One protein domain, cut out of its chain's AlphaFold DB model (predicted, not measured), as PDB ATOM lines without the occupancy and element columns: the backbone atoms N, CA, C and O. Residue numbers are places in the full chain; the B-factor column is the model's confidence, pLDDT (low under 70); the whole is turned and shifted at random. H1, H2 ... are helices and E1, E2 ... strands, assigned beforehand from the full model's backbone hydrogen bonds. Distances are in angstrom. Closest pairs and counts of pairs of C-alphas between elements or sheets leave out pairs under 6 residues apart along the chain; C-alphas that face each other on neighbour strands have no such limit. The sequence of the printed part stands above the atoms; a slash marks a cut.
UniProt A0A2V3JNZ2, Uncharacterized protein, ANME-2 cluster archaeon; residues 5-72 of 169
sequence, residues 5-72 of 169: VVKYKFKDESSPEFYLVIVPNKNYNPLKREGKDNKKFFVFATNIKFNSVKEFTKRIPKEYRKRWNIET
ATOM      1  N   VAL A   5       8.734  49.734 -19.224       89.62
ATOM      2  CA  VAL A   5       8.422  48.331 -18.952       89.62
ATOM      3  C   VAL A   5       6.930  48.232 -18.681       89.62
ATOM      4  O   VAL A   5       6.411  48.953 -17.834       89.62
ATOM      5  N   VAL A   6       6.248  47.361 -19.419       90.94
ATOM      6  CA  VAL A   6       4.797  47.172 -19.340       90.94
ATOM      7  C   VAL A   6       4.520  45.736 -18.928       90.94
ATOM      8  O   VAL A   6       5.067  44.808 -19.521       90.94
ATOM      9  N   LYS A   7       3.685  45.539 -17.908       91.44
ATOM     10  CA  LYS A   7       3.196  44.206 -17.545       91.44
ATOM     11  C   LYS A   7       2.131  43.779 -18.557       91.44
ATOM     12  O   LYS A   7       1.263  44.575 -18.901       91.44
ATOM     13  N   TYR A   8       2.213  42.548 -19.041       91.75
ATOM     14  CA  TYR A   8       1.339  42.017 -20.077       91.75
ATOM     15  C   TYR A   8       0.910  40.584 -19.743       91.75
ATOM     16  O   TYR A   8       1.701  39.788 -19.235       91.75
ATOM     17  N   LYS A   9      -0.343  40.255 -20.058       91.62
ATOM     18  CA  LYS A   9      -0.907  38.903 -20.024       91.62
ATOM     19  C   LYS A   9      -1.711  38.711 -21.308       91.62
ATOM     20  O   LYS A   9      -2.397  39.638 -21.742       91.62
ATOM     21  N   PHE A  10      -1.611  37.539 -21.928       89.50
ATOM     22  CA  PHE A  10      -2.502  37.203 -23.038       89.50
ATOM     23  C   PHE A  10      -3.948  37.057 -22.539       89.50
ATOM     24  O   PHE A  10      -4.190  36.890 -21.347       89.50
ATOM     25  N   LYS A  11      -4.913  37.142 -23.462       89.94
ATOM     26  CA  LYS A  11      -6.346  37.006 -23.139       89.94
ATOM     27  C   LYS A  11      -6.715  35.614 -22.620       89.94
ATOM     28  O   LYS A  11      -7.705  35.479 -21.918       89.94
ATOM     29  N   ASP A  12      -5.937  34.607 -22.995       92.06
ATOM     30  CA  ASP A  12      -6.070  33.252 -22.482       92.06
ATOM     31  C   ASP A  12      -5.699  33.205 -20.988       92.06
ATOM     32  O   ASP A  12      -4.618  33.640 -20.583       92.06
ATOM     33  N   GLU A  13      -6.607  32.685 -20.160       82.38
ATOM     34  CA  GLU A  13      -6.457  32.664 -18.704       82.38
ATOM     35  C   GLU A  13      -5.259  31.834 -18.242       82.38
ATOM     36  O   GLU A  13      -4.631  32.204 -17.242       82.38
ATOM     37  N   SER A  14      -4.914  30.782 -18.997       87.31
ATOM     38  CA  SER A  14      -3.798  29.875 -18.702       87.31
ATOM     39  C   SER A  14      -2.421  30.483 -18.996       87.31
ATOM     40  O   SER A  14      -1.394  29.992 -18.521       87.31
ATOM     41  N   SER A  15      -2.385  31.583 -19.748       85.25
ATOM     42  CA  SER A  15      -1.140  32.210 -20.167       85.25
ATOM     43  C   SER A  15      -0.458  32.959 -19.011       85.25
ATOM     44  O   SER A  15      -1.096  33.766 -18.328       85.25
ATOM     45  N   PRO A  16       0.857  32.766 -18.799       88.56
ATOM     46  CA  PRO A  16       1.578  33.435 -17.727       88.56
ATOM     47  C   PRO A  16       1.717  34.939 -17.988       88.56
ATOM     48  O   PRO A  16       1.815  35.396 -19.129       88.56
ATOM     49  N   GLU A  17       1.778  35.713 -16.909       91.19
ATOM     50  CA  GLU A  17       2.112  37.134 -16.982       91.19
ATOM     51  C   GLU A  17       3.605  37.327 -17.283       91.19
ATOM     52  O   GLU A  17       4.467  36.619 -16.755       91.19
ATOM     53  N   PHE A  18       3.927  38.327 -18.102       93.25
ATOM     54  CA  PHE A  18       5.303  38.697 -18.419       93.25
ATOM     55  C   PHE A  18       5.446  40.206 -18.622       93.25
ATOM     56  O   PHE A  18       4.478  40.965 -18.623       93.25
ATOM     57  N   TYR A  19       6.683  40.658 -18.778       93.50
ATOM     58  CA  TYR A  19       7.024  42.056 -18.984       93.50
ATOM     59  C   TYR A  19       7.454  42.304 -20.427       93.50
ATOM     60  O   TYR A  19       8.288  41.583 -20.980       93.50
ATOM     61  N   LEU A  20       6.920  43.368 -21.013       93.81
ATOM     62  CA  LEU A  20       7.376  43.955 -22.262       93.81
ATOM     63  C   LEU A  20       8.341  45.095 -21.952       93.81
ATOM     64  O   LEU A  20       7.960  46.108 -21.370       93.81
ATOM     65  N   VAL A  21       9.595  44.933 -22.353       93.44
ATOM     66  CA  VAL A  21      10.653  45.931 -22.188       93.44
ATOM     67  C   VAL A  21      10.821  46.676 -23.501       93.44
ATOM     68  O   VAL A  21      11.201  46.082 -24.511       93.44
ATOM     69  N   ILE A  22      10.538  47.976 -23.484       93.06
ATOM     70  CA  ILE A  22      10.535  48.848 -24.657       93.06
ATOM     71  C   ILE A  22      11.753  49.765 -24.582       93.06
ATOM     72  O   ILE A  22      11.877  50.605 -23.686       93.06
ATOM     73  N   VAL A  23      12.655  49.609 -25.546       91.81
ATOM     74  CA  VAL A  23      13.912  50.354 -25.625       91.81
ATOM     75  C   VAL A  23      13.915  51.205 -26.895       91.81
ATOM     76  O   VAL A  23      13.794  50.651 -27.988       91.81
ATOM     77  N   PRO A  24      14.056  52.540 -26.798       89.56
ATOM     78  CA  PRO A  24      14.120  53.401 -27.974       89.56
ATOM     79  C   PRO A  24      15.382  53.107 -28.787       89.56
ATOM     80  O   PRO A  24      16.485  53.005 -28.242       89.56
ATOM     81  N   ASN A  25      15.223  52.987 -30.104       89.06
ATOM     82  CA  ASN A  25      16.351  52.845 -31.009       89.06
ATOM     83  C   ASN A  25      16.994  54.217 -31.242       89.06
ATOM     84  O   ASN A  25      16.387  55.102 -31.840       89.06
ATOM     85  N   LYS A  26      18.243  54.384 -30.799       87.19
ATOM     86  CA  LYS A  26      19.001  55.635 -30.982       87.19
ATOM     87  C   LYS A  26      19.261  55.977 -32.451       87.19
ATOM     88  O   LYS A  26      19.459  57.141 -32.763       87.19
ATOM     89  N   ASN A  27      19.242  54.975 -33.327       87.75
ATOM     90  CA  ASN A  27      19.543  55.123 -34.749       87.75
ATOM     91  C   ASN A  27      18.274  55.230 -35.609       87.75
ATOM     92  O   ASN A  27      18.355  55.129 -36.832       87.75
ATOM     93  N   TYR A  28      17.101  55.378 -34.985       88.56
ATOM     94  CA  TYR A  28      15.847  55.535 -35.708       88.56
ATOM     95  C   TYR A  28      15.858  56.827 -36.529       88.56
ATOM     96  O   TYR A  28      16.088  57.912 -35.995       88.56
ATOM     97  N   ASN A  29      15.573  56.702 -37.822       88.25
ATOM     98  CA  ASN A  29      15.424  57.822 -38.733       88.25
ATOM     99  C   ASN A  29      13.994  57.827 -39.304       88.25
ATOM    100  O   ASN A  29      13.658  56.924 -40.076       88.25
ATOM    101  N   PRO A  30      13.163  58.839 -38.983       85.94
ATOM    102  CA  PRO A  30      11.785  58.922 -39.468       85.94
ATOM    103  C   PRO A  30      11.678  59.157 -40.983       85.94
ATOM    104  O   PRO A  30      10.617  58.933 -41.551       85.94
ATOM    105  N   LEU A  31      12.759  59.587 -41.642       88.19
ATOM    106  CA  LEU A  31      12.815  59.789 -43.094       88.19
ATOM    107  C   LEU A  31      13.081  58.486 -43.860       88.19
ATOM    108  O   LEU A  31      12.901  58.426 -45.073       88.19
ATOM    109  N   LYS A  32      13.549  57.438 -43.173       87.88
ATOM    110  CA  LYS A  32      13.764  56.119 -43.771       87.88
ATOM    111  C   LYS A  32      12.514  55.267 -43.578       87.88
ATOM    112  O   LYS A  32      11.869  55.319 -42.535       87.88
ATOM    113  N   ARG A  33      12.208  54.424 -44.567       84.19
ATOM    114  CA  ARG A  33      11.117  53.445 -44.470       84.19
ATOM    115  C   ARG A  33      11.328  52.554 -43.241       84.19
ATOM    116  O   ARG A  33      12.469  52.215 -42.910       84.19
ATOM    117  N   GLU A  34      10.249  52.189 -42.554       79.81
ATOM    118  CA  GLU A  34      10.346  51.231 -41.455       79.81
ATOM    119  C   GLU A  34      10.882  49.896 -41.980       79.81
ATOM    120  O   GLU A  34      10.445  49.369 -43.002       79.81
ATOM    121  N   GLY A  35      11.875  49.365 -41.278       78.94
ATOM    122  CA  GLY A  35      12.577  48.151 -41.664       78.94
ATOM    123  C   GLY A  35      13.281  47.537 -40.467       78.94
ATOM    124  O   GLY A  35      13.278  48.102 -39.372       78.94
ATOM    125  N   LYS A  36      13.904  46.370 -40.664       75.94
ATOM    126  CA  LYS A  36      14.577  45.622 -39.589       75.94
ATOM    127  C   LYS A  36      15.583  46.481 -38.810       75.94
ATOM    128  O   LYS A  36      15.615  46.391 -37.585       75.94
ATOM    129  N   ASP A  37      16.302  47.349 -39.520       77.38
ATOM    130  CA  ASP A  37      17.350  48.212 -38.965       77.38
ATOM    131  C   ASP A  37      16.859  49.630 -38.619       77.38
ATOM    132  O   ASP A  37      17.569  50.388 -37.961       77.38
ATOM    133  N   ASN A  38      15.626  49.981 -39.003       87.19
ATOM    134  CA  ASN A  38      15.016  51.293 -38.768       87.19
ATOM    135  C   ASN A  38      13.722  51.192 -37.947       87.19
ATOM    136  O   ASN A  38      12.712  51.823 -38.250       87.19
ATOM    137  N   LYS A  39      13.725  50.352 -36.908       88.62
ATOM    138  CA  LYS A  39      12.611  50.280 -35.954       88.62
ATOM    139  C   LYS A  39      12.708  51.419 -34.952       88.62
ATOM    140  O   LYS A  39      13.792  51.672 -34.435       88.62
ATOM    141  N   LYS A  40      11.579  52.043 -34.619       88.44
ATOM    142  CA  LYS A  40      11.496  53.088 -33.583       88.44
ATOM    143  C   LYS A  40      11.837  52.561 -32.184       88.44
ATOM    144  O   LYS A  40      12.522  53.228 -31.409       88.44
ATOM    145  N   PHE A  41      11.406  51.336 -31.885       90.12
ATOM    146  CA  PHE A  41      11.648  50.664 -30.612       90.12
ATOM    147  C   PHE A  41      12.118  49.224 -30.816       90.12
ATOM    148  O   PHE A  41      11.676  48.527 -31.731       90.12
ATOM    149  N   PHE A  42      12.970  48.767 -29.907       90.44
ATOM    150  CA  PHE A  42      13.219  47.354 -29.667       90.44
ATOM    151  C   PHE A  42      12.336  46.898 -28.510       90.44
ATOM    152  O   PHE A  42      12.358  47.505 -27.439       90.44
ATOM    153  N   VAL A  43      11.558  45.843 -28.737       92.19
ATOM    154  CA  VAL A  43      10.642  45.280 -27.744       92.19
ATOM    155  C   VAL A  43      11.115  43.879 -27.383       92.19
ATOM    156  O   VAL A  43      11.385  43.068 -28.268       92.19
ATOM    157  N   PHE A  44      11.217  43.605 -26.086       93.00
ATOM    158  CA  PHE A  44      11.624  42.310 -25.547       93.00
ATOM    159  C   PHE A  44      10.553  41.796 -24.589       93.00
ATOM    160  O   PHE A  44      10.079  42.555 -23.749       93.00
ATOM    161  N   ALA A  45      10.203  40.514 -24.683       92.81
ATOM    162  CA  ALA A  45       9.329  39.843 -23.726       92.81
ATOM    163  C   ALA A  45      10.177  39.066 -22.710       92.81
ATOM    164  O   ALA A  45      11.105  38.351 -23.096       92.81
ATOM    165  N   THR A  46       9.897  39.219 -21.417       92.12
ATOM    166  CA  THR A  46      10.664  38.551 -20.358       92.12
ATOM    167  C   THR A  46       9.837  38.318 -19.096       92.12
ATOM    168  O   THR A  46       9.033  39.156 -18.708       92.12
ATOM    169  N   ASN A  47      10.064  37.189 -18.428       91.50
ATOM    170  CA  ASN A  47       9.524  36.870 -17.102       91.50
ATOM    171  C   ASN A  47      10.514  37.196 -15.964       91.50
ATOM    172  O   ASN A  47      10.284  36.833 -14.811       91.50
ATOM    173  N   ILE A  48      11.638  37.854 -16.273       90.25
ATOM    174  CA  ILE A  48      12.666  38.187 -15.285       90.25
ATOM    175  C   ILE A  48      12.144  39.309 -14.379       90.25
ATOM    176  O   ILE A  48      11.724  40.363 -14.856       90.25
ATOM    177  N   LYS A  49      12.206  39.088 -13.063       86.94
ATOM    178  CA  LYS A  49      11.873  40.102 -12.053       86.94
ATOM    179  C   LYS A  49      12.917  41.221 -12.045       86.94
ATOM    180  O   LYS A  49      14.103  40.971 -12.267       86.94
ATOM    181  N   PHE A  50      12.493  42.451 -11.765       85.88
ATOM    182  CA  PHE A  50      13.378  43.613 -11.746       85.88
ATOM    183  C   PHE A  50      12.997  44.607 -10.652       85.88
ATOM    184  O   PHE A  50      11.822  44.790 -10.355       85.88
ATOM    185  N   ASN A  51      14.009  45.284 -10.104       84.88
ATOM    186  CA  ASN A  51      13.829  46.288  -9.051       84.88
ATOM    187  C   ASN A  51      13.818  47.722  -9.611       84.88
ATOM    188  O   ASN A  51      13.250  48.623  -9.007       84.88
ATOM    189  N   SER A  52      14.440  47.950 -10.776       88.38
ATOM    190  CA  SER A  52      14.549  49.272 -11.404       88.38
ATOM    191  C   SER A  52      14.348  49.197 -12.914       88.38
ATOM    192  O   SER A  52      15.092  48.515 -13.622       88.38
ATOM    193  N   VAL A  53      13.386  49.965 -13.433       86.31
ATOM    194  CA  VAL A  53      13.098  50.081 -14.877       86.31
ATOM    195  C   VAL A  53      14.331  50.549 -15.659       86.31
ATOM    196  O   VAL A  53      14.628  50.047 -16.746       86.31
ATOM    197  N   LYS A  54      15.094  51.495 -15.100       86.38
ATOM    198  CA  LYS A  54      16.262  52.096 -15.766       86.38
ATOM    199  C   LYS A  54      17.422  51.112 -15.905       86.38
ATOM    200  O   LYS A  54      18.130  51.131 -16.909       86.38
ATOM    201  N   GLU A  55      17.632  50.263 -14.905       87.12
ATOM    202  CA  GLU A  55      18.633  49.199 -14.975       87.12
ATOM    203  C   GLU A  55      18.169  48.090 -15.925       87.12
ATOM    204  O   GLU A  55      18.910  47.661 -16.812       87.12
ATOM    205  N   PHE A  56      16.906  47.685 -15.804       89.44
ATOM    206  CA  PHE A  56      16.344  46.574 -16.559       89.44
ATOM    207  C   PHE A  56      16.322  46.827 -18.070       89.44
ATOM    208  O   PHE A  56      16.742  45.976 -18.857       89.44
ATOM    209  N   THR A  57      15.958  48.044 -18.479       88.94
ATOM    210  CA  THR A  57      15.973  48.485 -19.886       88.94
ATOM    211  C   THR A  57      17.383  48.556 -20.485       88.94
ATOM    212  O   THR A  57      17.533  48.486 -21.703       88.94
ATOM    213  N   LYS A  58      18.439  48.622 -19.657       89.56
ATOM    214  CA  LYS A  58      19.842  48.481 -20.090       89.56
ATOM    215  C   LYS A  58      20.320  47.028 -20.080       89.56
ATOM    216  O   LYS A  58      21.127  46.652 -20.932       89.56
ATOM    217  N   ARG A  59      19.868  46.226 -19.113       91.38
ATOM    218  CA  ARG A  59      20.299  44.836 -18.911       91.38
ATOM    219  C   ARG A  59      19.723  43.894 -19.962       91.38
ATOM    220  O   ARG A  59      20.479  43.145 -20.572       91.38
ATOM    221  N   ILE A  60      18.414  43.950 -20.209       92.38
ATOM    222  CA  ILE A  60      17.727  42.995 -21.092       92.38
ATOM    223  C   ILE A  60      18.300  42.976 -22.518       92.38
ATOM    224  O   ILE A  60      18.615  41.885 -22.993       92.38
ATOM    225  N   PRO A  61      18.555  44.117 -23.187       90.56
ATOM    226  CA  PRO A  61      19.193  44.096 -24.505       90.56
ATOM    227  C   PRO A  61      20.591  43.460 -24.496       90.56
ATOM    228  O   PRO A  61      20.956  42.762 -25.443       90.56
ATOM    229  N   LYS A  62      21.379  43.675 -23.431       90.44
ATOM    230  CA  LYS A  62      22.718  43.078 -23.286       90.44
ATOM    231  C   LYS A  62      22.642  41.564 -23.119       90.44
ATOM    232  O   LYS A  62      23.395  40.849 -23.772       90.44
ATOM    233  N   GLU A  63      21.725  41.080 -22.286       90.12
ATOM    234  CA  GLU A  63      21.497  39.644 -22.100       90.12
ATOM    235  C   GLU A  63      20.965  38.993 -23.378       90.12
ATOM    236  O   GLU A  63      21.498  37.980 -23.826       90.12
ATOM    237  N   TYR A  64      19.994  39.622 -24.043       91.50
ATOM    238  CA  TYR A  64      19.447  39.109 -25.298       91.50
ATOM    239  C   TYR A  64      20.511  39.020 -26.402       91.50
ATOM    240  O   TYR A  64      20.488  38.098 -27.216       91.50
ATOM    241  N   ARG A  65      21.510  39.916 -26.405       89.19
ATOM    242  CA  ARG A  65      22.645  39.841 -27.337       89.19
ATOM    243  C   ARG A  65      23.450  38.549 -27.184       89.19
ATOM    244  O   ARG A  65      23.935  38.028 -28.186       89.19
ATOM    245  N   LYS A  66      23.544  37.987 -25.971       88.88
ATOM    246  CA  LYS A  66      24.236  36.710 -25.723       88.88
ATOM    247  C   LYS A  66      23.556  35.532 -26.428       88.88
ATOM    248  O   LYS A  66      24.232  34.547 -26.707       88.88
ATOM    249  N   ARG A  67      22.274  35.640 -26.813       89.50
ATOM    250  CA  ARG A  67      21.586  34.641 -27.658       89.50
ATOM    251  C   ARG A  67      22.358  34.368 -28.951       89.50
ATOM    252  O   ARG A  67      22.424  33.226 -29.393       89.50
ATOM    253  N   TRP A  68      23.001  35.391 -29.521       85.56
ATOM    254  CA  TRP A  68      23.798  35.254 -30.744       85.56
ATOM    255  C   TRP A  68      25.009  34.323 -30.579       85.56
ATOM    256  O   TRP A  68      25.462  33.705 -31.548       85.56
ATOM    257  N   ASN A  69      25.512  34.157 -29.352       83.69
ATOM    258  CA  ASN A  69      26.605  33.228 -29.071       83.69
ATOM    259  C   ASN A  69      26.188  31.775 -29.313       83.69
ATOM    260  O   ASN A  69      27.031  30.966 -29.685       83.69
ATOM    261  N   ILE A  70      24.901  31.444 -29.163       82.38
ATOM    262  CA  ILE A  70      24.378  30.108 -29.467       82.38
ATOM    263  C   ILE A  70      24.464  29.852 -30.974       82.38
ATOM    264  O   ILE A  70      25.025  28.842 -31.392       82.38
ATOM    265  N   GLU A  71      23.980  30.786 -31.798       83.12
ATOM    266  CA  GLU A  71      24.033  30.678 -33.265       83.12
ATOM    267  C   GLU A  71      25.480  30.612 -33.771       83.12
ATOM    268  O   GLU A  71      25.840  29.744 -34.571       83.12
ATOM    269  N   THR A  72      26.340  31.476 -33.228       83.19
ATOM    270  CA  THR A  72      27.778  31.470 -33.524       83.19
ATOM    271  C   THR A  72      28.420  30.150 -33.090       83.19
ATOM    272  O   THR A  72      29.178  29.548 -33.848       83.19
TER     273      THR A  72
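What this domain is: This is residues 5 to 72 of the 169 residues of an uncharacterized protein of ANME-2 cluster archaeon (UniProt A0A2V3JNZ2). What shape do these atoms make? A small sheet of three strands, E1, E2 and E3, has one long helix, H1, crossing over one of its faces in a second layer. Residues 65 to 72 of H1 stick out beyond the sheet, and so do residues 31 to 36 of the link between E2 and E3. What is it made of? The 68 printed residues hold E1, E2, E3 and H1 in that order, a mixed class; the sheet, ordered E1 - E2 - E3, is a meander, each strand the antiparallel neighbour of the one before. How compact is it? It is loose, with a radius of gyration of the C-alphas of 14.2 A and spans of 41 by 30 by 26 A.

How they stand to each other: How do the strands pair? E1, residues 5 to 8, and E2, residues 18 to 24, form an antiparallel hairpin, with N 6 and O 20 within hydrogen-bond range at 2.9 A. E2 and E3, residues 41 to 46, form another, with N 21 and O 44 at 2.8 A. How does the helix stand? H1, residues 53 to 72, is on the sheet at a height of 8.7 A and runs across the strands, at 87 degrees to E2 on the local plane. It lies only just over E2 and E3, with 3 of its C-alphas falling on each; the closest C-alphas of E2 and H1 are those of Val 21 and Thr 57, 6.3 A apart. What of its backbone? In H1, 7 of 16 O i to N i+4 pairs and 12 of 17 O i to N i+3 pairs are within range.

Where its parts are: Where do the strands run? E1 begins at C-alpha 5 (8.422, 48.331, -18.952) and is 9.6 A long; E2 is 19.6 A and E3 15.9 A long. Where does H1 end? It measures 30.2 A and ends at C-alpha 72 (27.778, 31.470, -33.524).

The domain as a whole: How large is it? The two C-alphas farthest apart, of Ser 14 and Leu 31, are 42.0 A apart. Is anything missing or unsure? The printed part has no cut, the link from E2 to E3 is long with 16 residues, and no printed residue is under 70 in pLDDT.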